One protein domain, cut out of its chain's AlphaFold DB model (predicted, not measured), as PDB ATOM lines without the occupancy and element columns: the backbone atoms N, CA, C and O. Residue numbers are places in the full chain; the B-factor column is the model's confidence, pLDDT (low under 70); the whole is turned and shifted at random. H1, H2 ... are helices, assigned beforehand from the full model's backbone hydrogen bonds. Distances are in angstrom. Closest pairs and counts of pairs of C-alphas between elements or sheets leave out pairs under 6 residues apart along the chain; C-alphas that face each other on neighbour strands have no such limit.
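What this domain is: This is residues 93 to 169 of the 204 residues of an uncharacterized protein of Rikenellaceae bacterium (UniProt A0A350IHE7). The helices H1, H2, H3, H4 and H5 follow one another round a loose ring, and from H5 the chain turns inward through H6, which packs beside H1. Residues 153 to 158 then pass through the middle to H7, which begins near H1, H2 and H3 on one side of the ring, with Leu 162, Val 161 and Gly 160 its closest residues to them. The printed part has 77 residues with seven named helices, H1 to H7 in order, and no named strand: the class is all helix. The whole is compact, with a radius of gyration of the C-alphas of 13.1 A and spans of 33 by 33 by 20 A.

Where its parts are: H1, residues 93 to 104, begins at C-alpha 93 (-47.405, -27.588, 3.871) and is 15.9 A long. H2 is residues 106 to 109. H3, residues 112 to 122, measures 16.8 A, and H4, residues 124 to 138, 21.0 A from C-alpha 124 (-16.519, -21.014, -4.273). H5 is residues 141 to 144 and H6 residues 147 to 152. H7, residues 159 to 167, measures 12.6 A and ends at C-alpha 167 (-39.471, -40.562, -11.590).

How they stand to each other: H1 touches H6 with residues 96 to 99 alone, the closest C-alphas being Ser 96 and Val 149, 7.5 A, at a shallow tilt of 24 degrees, the same way. H3 and H4 are close but not clearly touching, closest at the C-alphas of Leu 121 and Val 127, 6.0 A, and about perpendicular at 84 degrees. H7 is close to but not clearly touching H2, closest at the C-alphas of Leu 109 and Val 161, 6.5 A. H1 and H4 are apart. Every O i to N i+4 pair is within hydrogen-bond range in H1, H4, H6 and H7, and 5 of 7 in H3; H2 and H5 are too short for such a pair.

The domain as a whole: The C-alphas of Asp 112 and Pro 141, the two farthest apart, are 35.6 A apart. The printed part has no cut and no long link. Residues 145 and 166 to 169 have pLDDT under 70.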
ATOM      1  N   ASP A  93     -47.910 -26.850   2.713       77.56
ATOM      2  CA  ASP A  93     -47.405 -27.588   3.871       77.56
ATOM      3  C   ASP A  93     -46.990 -29.016   3.489       77.56
ATOM      4  O   ASP A  93     -45.950 -29.485   3.945       77.56
ATOM      5  N   ASP A  94     -47.730 -29.680   2.592       77.44
ATOM      6  CA  ASP A  94     -47.352 -31.001   2.066       77.44
ATOM      7  C   ASP A  94     -46.034 -30.932   1.284       77.44
ATOM      8  O   ASP A  94     -45.151 -31.779   1.446       77.44
ATOM      9  N   ILE A  95     -45.878 -29.892   0.455       77.00
ATOM     10  CA  ILE A  95     -44.645 -29.646  -0.304       77.00
ATOM     11  C   ILE A  95     -43.486 -29.384   0.661       77.00
ATOM     12  O   ILE A  95     -42.424 -29.989   0.522       77.00
ATOM     13  N   SER A  96     -43.693 -28.521   1.655       80.06
ATOM     14  CA  SER A  96     -42.670 -28.186   2.651       80.06
ATOM     15  C   SER A  96     -42.275 -29.409   3.478       80.06
ATOM     16  O   SER A  96     -41.091 -29.682   3.638       80.06
ATOM     17  N   GLY A  97     -43.244 -30.221   3.908       83.81
ATOM     18  CA  GLY A  97     -42.991 -31.464   4.634       83.81
ATOM     19  C   GLY A  97     -42.203 -32.488   3.815       83.81
ATOM     20  O   GLY A  97     -41.332 -33.169   4.355       83.81
ATOM     21  N   MET A  98     -42.451 -32.577   2.503       82.31
ATOM     22  CA  MET A  98     -41.646 -33.408   1.604       82.31
ATOM     23  C   MET A  98     -40.204 -32.894   1.500       82.31
ATOM     24  O   MET A  98     -39.268 -33.691   1.568       82.31
ATOM     25  N   LEU A  99     -40.013 -31.578   1.358       83.88
ATOM     26  CA  LEU A  99     -38.682 -30.968   1.322       83.88
ATOM     27  C   LEU A  99     -37.921 -31.201   2.630       83.88
ATOM     28  O   LEU A  99     -36.765 -31.622   2.590       83.88
ATOM     29  N   ASP A 100     -38.578 -31.011   3.773       87.56
ATOM     30  CA  ASP A 100     -38.009 -31.258   5.099       87.56
ATOM     31  C   ASP A 100     -37.633 -32.731   5.283       87.56
ATOM     32  O   ASP A 100     -36.557 -33.045   5.796       87.56
ATOM     33  N   PHE A 101     -38.486 -33.653   4.826       88.94
ATOM     34  CA  PHE A 101     -38.210 -35.087   4.880       88.94
ATOM     35  C   PHE A 101     -36.964 -35.456   4.070       88.94
ATOM     36  O   PHE A 101     -36.091 -36.164   4.584       88.94
ATOM     37  N   VAL A 102     -36.872 -34.963   2.829       88.19
ATOM     38  CA  VAL A 102     -35.716 -35.194   1.954       88.19
ATOM     39  C   VAL A 102     -34.463 -34.556   2.542       88.19
ATOM     40  O   VAL A 102     -33.428 -35.213   2.598       88.19
ATOM     41  N   GLY A 103     -34.551 -33.324   3.044       86.88
ATOM     42  CA  GLY A 103     -33.437 -32.637   3.697       86.88
ATOM     43  C   GLY A 103     -32.925 -33.381   4.934       86.88
ATOM     44  O   GLY A 103     -31.719 -33.566   5.090       86.88
ATOM     45  N   ALA A 104     -33.827 -33.879   5.784       90.75
ATOM     46  CA  ALA A 104     -33.475 -34.609   7.004       90.75
ATOM     47  C   ALA A 104     -32.836 -35.983   6.735       90.75
ATOM     48  O   ALA A 104     -32.019 -36.449   7.530       90.75
ATOM     49  N   HIS A 105     -33.188 -36.626   5.619       91.00
ATOM     50  CA  HIS A 105     -32.724 -37.972   5.259       91.00
ATOM     51  C   HIS A 105     -31.818 -37.977   4.026       91.00
ATOM     52  O   HIS A 105     -31.577 -39.025   3.429       91.00
ATOM     53  N   LEU A 106     -31.265 -36.824   3.659       89.94
ATOM     54  CA  LEU A 106     -30.503 -36.675   2.428       89.94
ATOM     55  C   LEU A 106     -29.364 -37.703   2.284       89.94
ATOM     56  O   LEU A 106     -29.309 -38.355   1.242       89.94
ATOM     57  N   PRO A 107     -28.529 -37.977   3.313       89.06
ATOM     58  CA  PRO A 107     -27.415 -38.917   3.169       89.06
ATOM     59  C   PRO A 107     -27.831 -40.350   2.816       89.06
ATOM     60  O   PRO A 107     -27.058 -41.064   2.185       89.06
ATOM     61  N   VAL A 108     -29.030 -40.783   3.233       90.50
ATOM     62  CA  VAL A 108     -29.542 -42.133   2.937       90.50
ATOM     63  C   VAL A 108     -30.279 -42.199   1.595       90.50
ATOM     64  O   VAL A 108     -30.367 -43.272   1.009       90.50
ATOM     65  N   LEU A 109     -30.789 -41.069   1.098       89.88
ATOM     66  CA  LEU A 109     -31.503 -40.982  -0.182       89.88
ATOM     67  C   LEU A 109     -30.579 -40.691  -1.379       89.88
ATOM     68  O   LEU A 109     -30.996 -40.794  -2.534       89.88
ATOM     69  N   MET A 110     -29.341 -40.296  -1.101       89.94
ATOM     70  CA  MET A 110     -28.340 -39.958  -2.103       89.94
ATOM     71  C   MET A 110     -27.672 -41.181  -2.735       89.94
ATOM     72  O   MET A 110     -27.433 -42.197  -2.084       89.94
ATOM     73  N   GLU A 111     -27.282 -41.022  -3.996       89.88
ATOM     74  CA  GLU A 111     -26.455 -41.961  -4.753       89.88
ATOM     75  C   GLU A 111     -25.020 -41.437  -4.913       89.88
ATOM     76  O   GLU A 111     -24.745 -40.255  -4.699       89.88
ATOM     77  N   ASP A 112     -24.097 -42.299  -5.351       89.31
ATOM     78  CA  ASP A 112     -22.681 -41.954  -5.569       89.31
ATOM     79  C   ASP A 112     -22.491 -40.713  -6.470       89.31
ATOM     80  O   ASP A 112     -21.606 -39.888  -6.233       89.31
ATOM     81  N   SER A 113     -23.361 -40.532  -7.468       87.25
ATOM     82  CA  SER A 113     -23.358 -39.382  -8.384       87.25
ATOM     83  C   SER A 113     -23.717 -38.053  -7.699       87.25
ATOM     84  O   SER A 113     -23.206 -36.990  -8.074       87.25
ATOM     85  N   ASP A 114     -24.550 -38.091  -6.658       89.06
ATOM     86  CA  ASP A 114     -24.918 -36.907  -5.883       89.06
ATOM     87  C   ASP A 114     -23.724 -36.442  -5.028       89.06
ATOM     88  O   ASP A 114     -23.485 -35.240  -4.885       89.06
ATOM     89  N   TYR A 115     -22.900 -37.376  -4.534       88.31
ATOM     90  CA  TYR A 115     -21.672 -37.053  -3.798       88.31
ATOM     91  C   TYR A 115     -20.622 -36.360  -4.675       88.31
ATOM     92  O   TYR A 115     -19.937 -35.447  -4.206       88.31
ATOM     93  N   GLU A 116     -20.525 -36.713  -5.961       87.94
ATOM     94  CA  GLU A 116     -19.680 -35.971  -6.908       87.94
ATOM     95  C   GLU A 116     -20.152 -34.524  -7.083       87.94
ATOM     96  O   GLU A 116     -19.338 -33.607  -7.228       87.94
ATOM     97  N   SER A 117     -21.467 -34.303  -7.056       84.75
ATOM     98  CA  SER A 117     -22.057 -32.968  -7.158       84.75
ATOM     99  C   SER A 117     -21.778 -32.136  -5.906       84.75
ATOM    100  O   SER A 117     -21.402 -30.970  -6.031       84.75
ATOM    101  N   LEU A 118     -21.836 -32.738  -4.713       88.25
ATOM    102  CA  LEU A 118     -21.401 -32.082  -3.473       88.25
ATOM    103  C   LEU A 118     -19.916 -31.733  -3.476       88.25
ATOM    104  O   LEU A 118     -19.554 -30.648  -3.031       88.25
ATOM    105  N   ALA A 119     -19.053 -32.601  -4.006       88.94
ATOM    106  CA  ALA A 119     -17.621 -32.316  -4.077       88.94
ATOM    107  C   ALA A 119     -17.319 -31.047  -4.901       88.94
ATOM    108  O   ALA A 119     -16.349 -30.342  -4.628       88.94
ATOM    109  N   ARG A 120     -18.173 -30.699  -5.876       87.81
ATOM    110  CA  ARG A 120     -18.045 -29.453  -6.655       87.81
ATOM    111  C   ARG A 120     -18.353 -28.197  -5.838       87.81
ATOM    112  O   ARG A 120     -17.885 -27.126  -6.221       87.81
ATOM    113  N   LEU A 121     -19.096 -28.311  -4.733       89.00
ATOM    114  CA  LEU A 121     -19.419 -27.186  -3.847       89.00
ATOM    115  C   LEU A 121     -18.206 -26.685  -3.050       89.00
ATOM    116  O   LEU A 121     -18.254 -25.579  -2.523       89.00
ATOM    117  N   ASP A 122     -17.100 -27.439  -3.019       90.50
ATOM    118  CA  ASP A 122     -15.825 -26.969  -2.457       90.50
ATOM    119  C   ASP A 122     -15.229 -25.806  -3.283       90.50
ATOM    120  O   ASP A 122     -14.425 -25.010  -2.797       90.50
ATOM    121  N   ASN A 123     -15.659 -25.652  -4.544       93.00
ATOM    122  CA  ASN A 123     -15.280 -24.517  -5.375       93.00
ATOM    123  C   ASN A 123     -16.210 -23.310  -5.119       93.00
ATOM    124  O   ASN A 123     -17.380 -23.342  -5.517       93.00
ATOM    125  N   PRO A 124     -15.699 -22.187  -4.579       92.19
ATOM    126  CA  PRO A 124     -16.519 -21.014  -4.273       92.19
ATOM    127  C   PRO A 124     -17.190 -20.397  -5.507       92.19
ATOM    128  O   PRO A 124     -18.269 -19.826  -5.390       92.19
ATOM    129  N   ALA A 125     -16.620 -20.553  -6.708       92.75
ATOM    130  CA  ALA A 125     -17.250 -20.064  -7.937       92.75
ATOM    131  C   ALA A 125     -18.555 -20.811  -8.268       92.75
ATOM    132  O   ALA A 125     -19.477 -20.224  -8.838       92.75
ATOM    133  N   VAL A 126     -18.643 -22.097  -7.904       90.12
ATOM    134  CA  VAL A 126     -19.854 -22.911  -8.085       90.12
ATOM    135  C   VAL A 126     -20.939 -22.424  -7.131       90.12
ATOM    136  O   VAL A 126     -22.055 -22.153  -7.576       90.12
ATOM    137  N   VAL A 127     -20.592 -22.213  -5.859       92.00
ATOM    138  CA  VAL A 127     -21.503 -21.672  -4.838       92.00
ATOM    139  C   VAL A 127     -22.019 -20.288  -5.240       92.00
ATOM    140  O   VAL A 127     -23.229 -20.076  -5.281       92.00
ATOM    141  N   ASP A 128     -21.135 -19.372  -5.640       94.25
ATOM    142  CA  ASP A 128     -21.519 -18.028  -6.090       94.25
ATOM    143  C   ASP A 128     -22.485 -18.068  -7.281       94.25
ATOM    144  O   ASP A 128     -23.424 -17.271  -7.363       94.25
ATOM    145  N   SER A 129     -22.268 -18.997  -8.216       92.69
ATOM    146  CA  SER A 129     -23.156 -19.172  -9.365       92.69
ATOM    147  C   SER A 129     -24.537 -19.692  -8.954       92.69
ATOM    148  O   SER A 129     -25.544 -19.159  -9.422       92.69
ATOM    149  N   ALA A 130     -24.597 -20.658  -8.032       89.56
ATOM    150  CA  ALA A 130     -25.843 -21.215  -7.515       89.56
ATOM    151  C   ALA A 130     -26.658 -20.149  -6.771       89.56
ATOM    152  O   ALA A 130     -27.815 -19.900  -7.111       89.56
ATOM    153  N   ILE A 131     -26.021 -19.420  -5.849       92.75
ATOM    154  CA  ILE A 131     -26.661 -18.336  -5.097       92.75
ATOM    155  C   ILE A 131     -27.128 -17.208  -6.025       92.75
ATOM    156  O   ILE A 131     -28.227 -16.677  -5.848       92.75
ATOM    157  N   ARG A 132     -26.349 -16.854  -7.057       93.06
ATOM    158  CA  ARG A 132     -26.775 -15.858  -8.053       93.06
ATOM    159  C   ARG A 132     -28.018 -16.311  -8.816       93.06
ATOM    160  O   ARG A 132     -28.901 -15.487  -9.044       93.06
ATOM    161  N   ASN A 133     -28.105 -17.583  -9.196       90.25
ATOM    162  CA  ASN A 133     -29.282 -18.122  -9.879       90.25
ATOM    163  C   ASN A 133     -30.518 -18.088  -8.975       90.25
ATOM    164  O   ASN A 133     -31.576 -17.637  -9.411       90.25
ATOM    165  N   VAL A 134     -30.375 -18.476  -7.703       90.19
ATOM    166  CA  VAL A 134     -31.449 -18.362  -6.703       90.19
ATOM    167  C   VAL A 134     -31.906 -16.912  -6.561       90.19
ATOM    168  O   VAL A 134     -33.100 -16.633  -6.638       90.19
ATOM    169  N   TYR A 135     -30.969 -15.971  -6.437       91.25
ATOM    170  CA  TYR A 135     -31.277 -14.545  -6.354       91.25
ATOM    171  C   TYR A 135     -32.049 -14.041  -7.581       91.25
ATOM    172  O   TYR A 135     -33.082 -13.391  -7.428       91.25
ATOM    173  N   LEU A 136     -31.580 -14.357  -8.796       90.50
ATOM    174  CA  LEU A 136     -32.244 -13.959 -10.043       90.50
ATOM    175  C   LEU A 136     -33.656 -14.543 -10.156       90.50
ATOM    176  O   LEU A 136     -34.566 -13.852 -10.610       90.50
ATOM    177  N   ASN A 137     -33.846 -15.785  -9.709       87.25
ATOM    178  CA  ASN A 137     -35.162 -16.403  -9.669       87.25
ATOM    179  C   ASN A 137     -36.072 -15.675  -8.678       87.25
ATOM    180  O   ASN A 137     -37.153 -15.259  -9.081       87.25
ATOM    181  N   LEU A 138     -35.626 -15.428  -7.443       88.44
ATOM    182  CA  LEU A 138     -36.420 -14.777  -6.390       88.44
ATOM    183  C   LEU A 138     -36.895 -13.361  -6.741       88.44
ATOM    184  O   LEU A 138     -37.959 -12.952  -6.285       88.44
ATOM    185  N   ILE A 139     -36.128 -12.608  -7.537       90.06
ATOM    186  CA  ILE A 139     -36.536 -11.266  -7.992       90.06
ATOM    187  C   ILE A 139     -37.440 -11.296  -9.231       90.06
ATOM    188  O   ILE A 139     -37.963 -10.258  -9.635       90.06
ATOM    189  N   SER A 140     -37.605 -12.458  -9.867       85.12
ATOM    190  CA  SER A 140     -38.499 -12.620 -11.011       85.12
ATOM    191  C   SER A 140     -39.947 -12.847 -10.548       85.12
ATOM    192  O   SER A 140     -40.164 -13.429  -9.483       85.12
ATOM    193  N   PRO A 141     -40.961 -12.476 -11.355       75.00
ATOM    194  CA  PRO A 141     -42.365 -12.747 -11.029       75.00
ATOM    195  C   PRO A 141     -42.661 -14.232 -10.772       75.00
ATOM    196  O   PRO A 141     -43.480 -14.556  -9.919       75.00
ATOM    197  N   ALA A 142     -41.967 -15.133 -11.476       74.19
ATOM    198  CA  ALA A 142     -42.111 -16.577 -11.297       74.19
ATOM    199  C   ALA A 142     -41.498 -17.079  -9.974       74.19
ATOM    200  O   ALA A 142     -41.975 -18.058  -9.405       74.19
ATOM    201  N   GLY A 143     -40.471 -16.399  -9.450       72.06
ATOM    202  CA  GLY A 143     -39.765 -16.815  -8.237       72.06
ATOM    203  C   GLY A 143     -40.568 -16.704  -6.954       72.06
ATOM    204  O   GLY A 143     -40.264 -17.407  -5.996       72.06
ATOM    205  N   PHE A 144     -41.604 -15.862  -6.928       71.94
ATOM    206  CA  PHE A 144     -42.473 -15.731  -5.760       71.94
ATOM    207  C   PHE A 144     -43.186 -17.050  -5.431       71.94
ATOM    208  O   PHE A 144     -43.302 -17.404  -4.263       71.94
ATOM    209  N   ALA A 145     -43.592 -17.803  -6.456       69.69
ATOM    210  CA  ALA A 145     -44.296 -19.074  -6.293       69.69
ATOM    211  C   ALA A 145     -43.407 -20.200  -5.738       69.69
ATOM    212  O   ALA A 145     -43.906 -21.115  -5.098       69.69
ATOM    213  N   VAL A 146     -42.092 -20.135  -5.970       77.88
ATOM    214  CA  VAL A 146     -41.121 -21.177  -5.577       77.88
ATOM    215  C   VAL A 146     -40.137 -20.697  -4.511       77.88
ATOM    216  O   VAL A 146     -39.121 -21.342  -4.258       77.88
ATOM    217  N   LYS A 147     -40.419 -19.554  -3.879       84.00
ATOM    218  CA  LYS A 147     -39.529 -18.919  -2.903       84.00
ATOM    219  C   LYS A 147     -39.145 -19.873  -1.778       84.00
ATOM    220  O   LYS A 147     -37.968 -19.960  -1.443       84.00
ATOM    221  N   ASP A 148     -40.120 -20.554  -1.190       81.12
ATOM    222  CA  ASP A 148     -39.879 -21.375  -0.002       81.12
ATOM    223  C   ASP A 148     -39.077 -22.635  -0.351       81.12
ATOM    224  O   ASP A 148     -38.177 -23.019   0.393       81.12
ATOM    225  N   VAL A 149     -39.271 -23.173  -1.559       80.31
ATOM    226  CA  VAL A 149     -38.440 -24.246  -2.127       80.31
ATOM    227  C   VAL A 149     -36.989 -23.780  -2.295       80.31
ATOM    228  O   VAL A 149     -36.065 -24.427  -1.807       80.31
ATOM    229  N   LEU A 150     -36.780 -22.624  -2.937       85.69
ATOM    230  CA  LEU A 150     -35.443 -22.073  -3.197       85.69
ATOM    231  C   LEU A 150     -34.693 -21.682  -1.918       85.69
ATOM    232  O   LEU A 150     -33.468 -21.760  -1.878       85.69
ATOM    233  N   MET A 151     -35.409 -21.230  -0.886       86.06
ATOM    234  CA  MET A 151     -34.814 -20.886   0.407       86.06
ATOM    235  C   MET A 151     -34.470 -22.120   1.240       86.06
ATOM    236  O   MET A 151     -33.509 -22.071   2.006       86.06
ATOM    237  N   SER A 152     -35.231 -23.206   1.089       84.88
ATOM    238  CA  SER A 152     -34.985 -24.460   1.809       84.88
ATOM    239  C   SER A 152     -33.712 -25.154   1.320       84.88
ATOM    240  O   SER A 152     -32.966 -25.703   2.127       84.88
ATOM    241  N   ASP A 153     -33.421 -25.080   0.018       87.56
ATOM    242  CA  ASP A 153     -32.210 -25.652  -0.575       87.56
ATOM    243  C   ASP A 153     -31.609 -24.738  -1.665       87.56
ATOM    244  O   ASP A 153     -31.782 -24.972  -2.866       87.56
ATOM    245  N   PRO A 154     -30.863 -23.685  -1.279       88.06
ATOM    246  CA  PRO A 154     -30.310 -22.716  -2.226       88.06
ATOM    247  C   PRO A 154     -29.173 -23.284  -3.087       88.06
ATOM    248  O   PRO A 154     -28.791 -22.680  -4.092       88.06
ATOM    249  N   LEU A 155     -28.605 -24.426  -2.693       89.56
ATOM    250  CA  LEU A 155     -27.556 -25.120  -3.440       89.56
ATOM    251  C   LEU A 155     -28.107 -26.285  -4.269       89.56
ATOM    252  O   LEU A 155     -27.351 -26.896  -5.021       89.56
ATOM    253  N   SER A 156     -29.414 -26.554  -4.181       85.62
ATOM    254  CA  SER A 156     -30.094 -27.643  -4.880       85.62
ATOM    255  C   SER A 156     -29.455 -29.020  -4.626       85.62
ATOM    256  O   SER A 156     -29.430 -29.865  -5.526       85.62
ATOM    257  N   ILE A 157     -28.939 -29.264  -3.417       87.75
ATOM    258  CA  ILE A 157     -28.331 -30.548  -3.030       87.75
ATOM    259  C   ILE A 157     -29.385 -31.666  -3.038       87.75
ATOM    260  O   ILE A 157     -29.140 -32.757  -3.548       87.75
ATOM    261  N   GLY A 158     -30.582 -31.380  -2.527       83.81
ATOM    262  CA  GLY A 158     -31.737 -32.275  -2.548       83.81
ATOM    263  C   GLY A 158     -32.434 -32.360  -3.900       83.81
ATOM    264  O   GLY A 158     -33.219 -33.281  -4.117       83.81
ATOM    265  N   GLY A 159     -32.130 -31.457  -4.837       80.06
ATOM    266  CA  GLY A 159     -32.773 -31.414  -6.152       80.06
ATOM    267  C   GLY A 159     -32.619 -32.710  -6.957       80.06
ATOM    268  O   GLY A 159     -33.580 -33.154  -7.581       80.06
ATOM    269  N   GLY A 160     -31.447 -33.354  -6.897       80.62
ATOM    270  CA  GLY A 160     -31.209 -34.641  -7.565       80.62
ATOM    271  C   GLY A 160     -32.088 -35.766  -7.009       80.62
ATOM    272  O   GLY A 160     -32.724 -36.500  -7.765       80.62
ATOM    273  N   VAL A 161     -32.200 -35.837  -5.680       85.75
ATOM    274  CA  VAL A 161     -33.049 -36.807  -4.971       85.75
ATOM    275  C   VAL A 161     -34.533 -36.567  -5.266       85.75
ATOM    276  O   VAL A 161     -35.275 -37.510  -5.544       85.75
ATOM    277  N   LEU A 162     -34.973 -35.306  -5.248       80.69
ATOM    278  CA  LEU A 162     -36.352 -34.923  -5.563       80.69
ATOM    279  C   LEU A 162     -36.724 -35.270  -7.008       80.69
ATOM    280  O   LEU A 162     -37.802 -35.812  -7.243       80.69
ATOM    281  N   GLY A 163     -35.822 -35.015  -7.963       76.19
ATOM    282  CA  GLY A 163     -36.015 -35.375  -9.369       76.19
ATOM    283  C   GLY A 163     -36.255 -36.872  -9.551       76.19
ATOM    284  O   GLY A 163     -37.250 -37.265 -10.153       76.19
ATOM    285  N   ARG A 164     -35.418 -37.717  -8.935       78.38
ATOM    286  CA  ARG A 164     -35.602 -39.179  -8.981       78.38
ATOM    287  C   ARG A 164     -36.857 -39.641  -8.242       78.38
ATOM    288  O   ARG A 164     -37.522 -40.572  -8.679       78.38
ATOM    289  N   THR A 165     -37.229 -38.978  -7.147       72.12
ATOM    290  CA  THR A 165     -38.481 -39.282  -6.430       72.12
ATOM    291  C   THR A 165     -39.706 -39.026  -7.314       72.12
ATOM    292  O   THR A 165     -40.665 -39.792  -7.261       72.12
ATOM    293  N   ALA A 166     -39.663 -38.005  -8.177       66.94
ATOM    294  CA  ALA A 166     -40.702 -37.776  -9.179       66.94
ATOM    295  C   ALA A 166     -40.736 -38.881 -10.257       66.94
ATOM    296  O   ALA A 166     -41.817 -39.263 -10.698       66.94
ATOM    297  N   GLU A 167     -39.580 -39.438 -10.639       63.00
ATOM    298  CA  GLU A 167     -39.471 -40.562 -11.590       63.00
ATOM    299  C   GLU A 167     -39.988 -41.894 -11.023       63.00
ATOM    300  O   GLU A 167     -40.435 -42.757 -11.778       63.00
ATOM    301  N   LEU A 168     -39.984 -42.062  -9.695       58.44
ATOM    302  CA  LEU A 168     -40.560 -43.230  -9.019       58.44
ATOM    303  C   LEU A 168     -42.093 -43.286  -9.090       58.44
ATOM    304  O   LEU A 168     -42.676 -44.240  -8.578       58.44
ATOM    305  N   ASN A 169     -42.752 -42.309  -9.717       57.75
ATOM    306  CA  ASN A 169     -44.168 -42.379 -10.048       57.75
ATOM    307  C   ASN A 169     -44.380 -43.312 -11.265       57.75
ATOM    308  O   ASN A 169     -44.247 -42.865 -12.405       57.75
TER     309      ASN A 169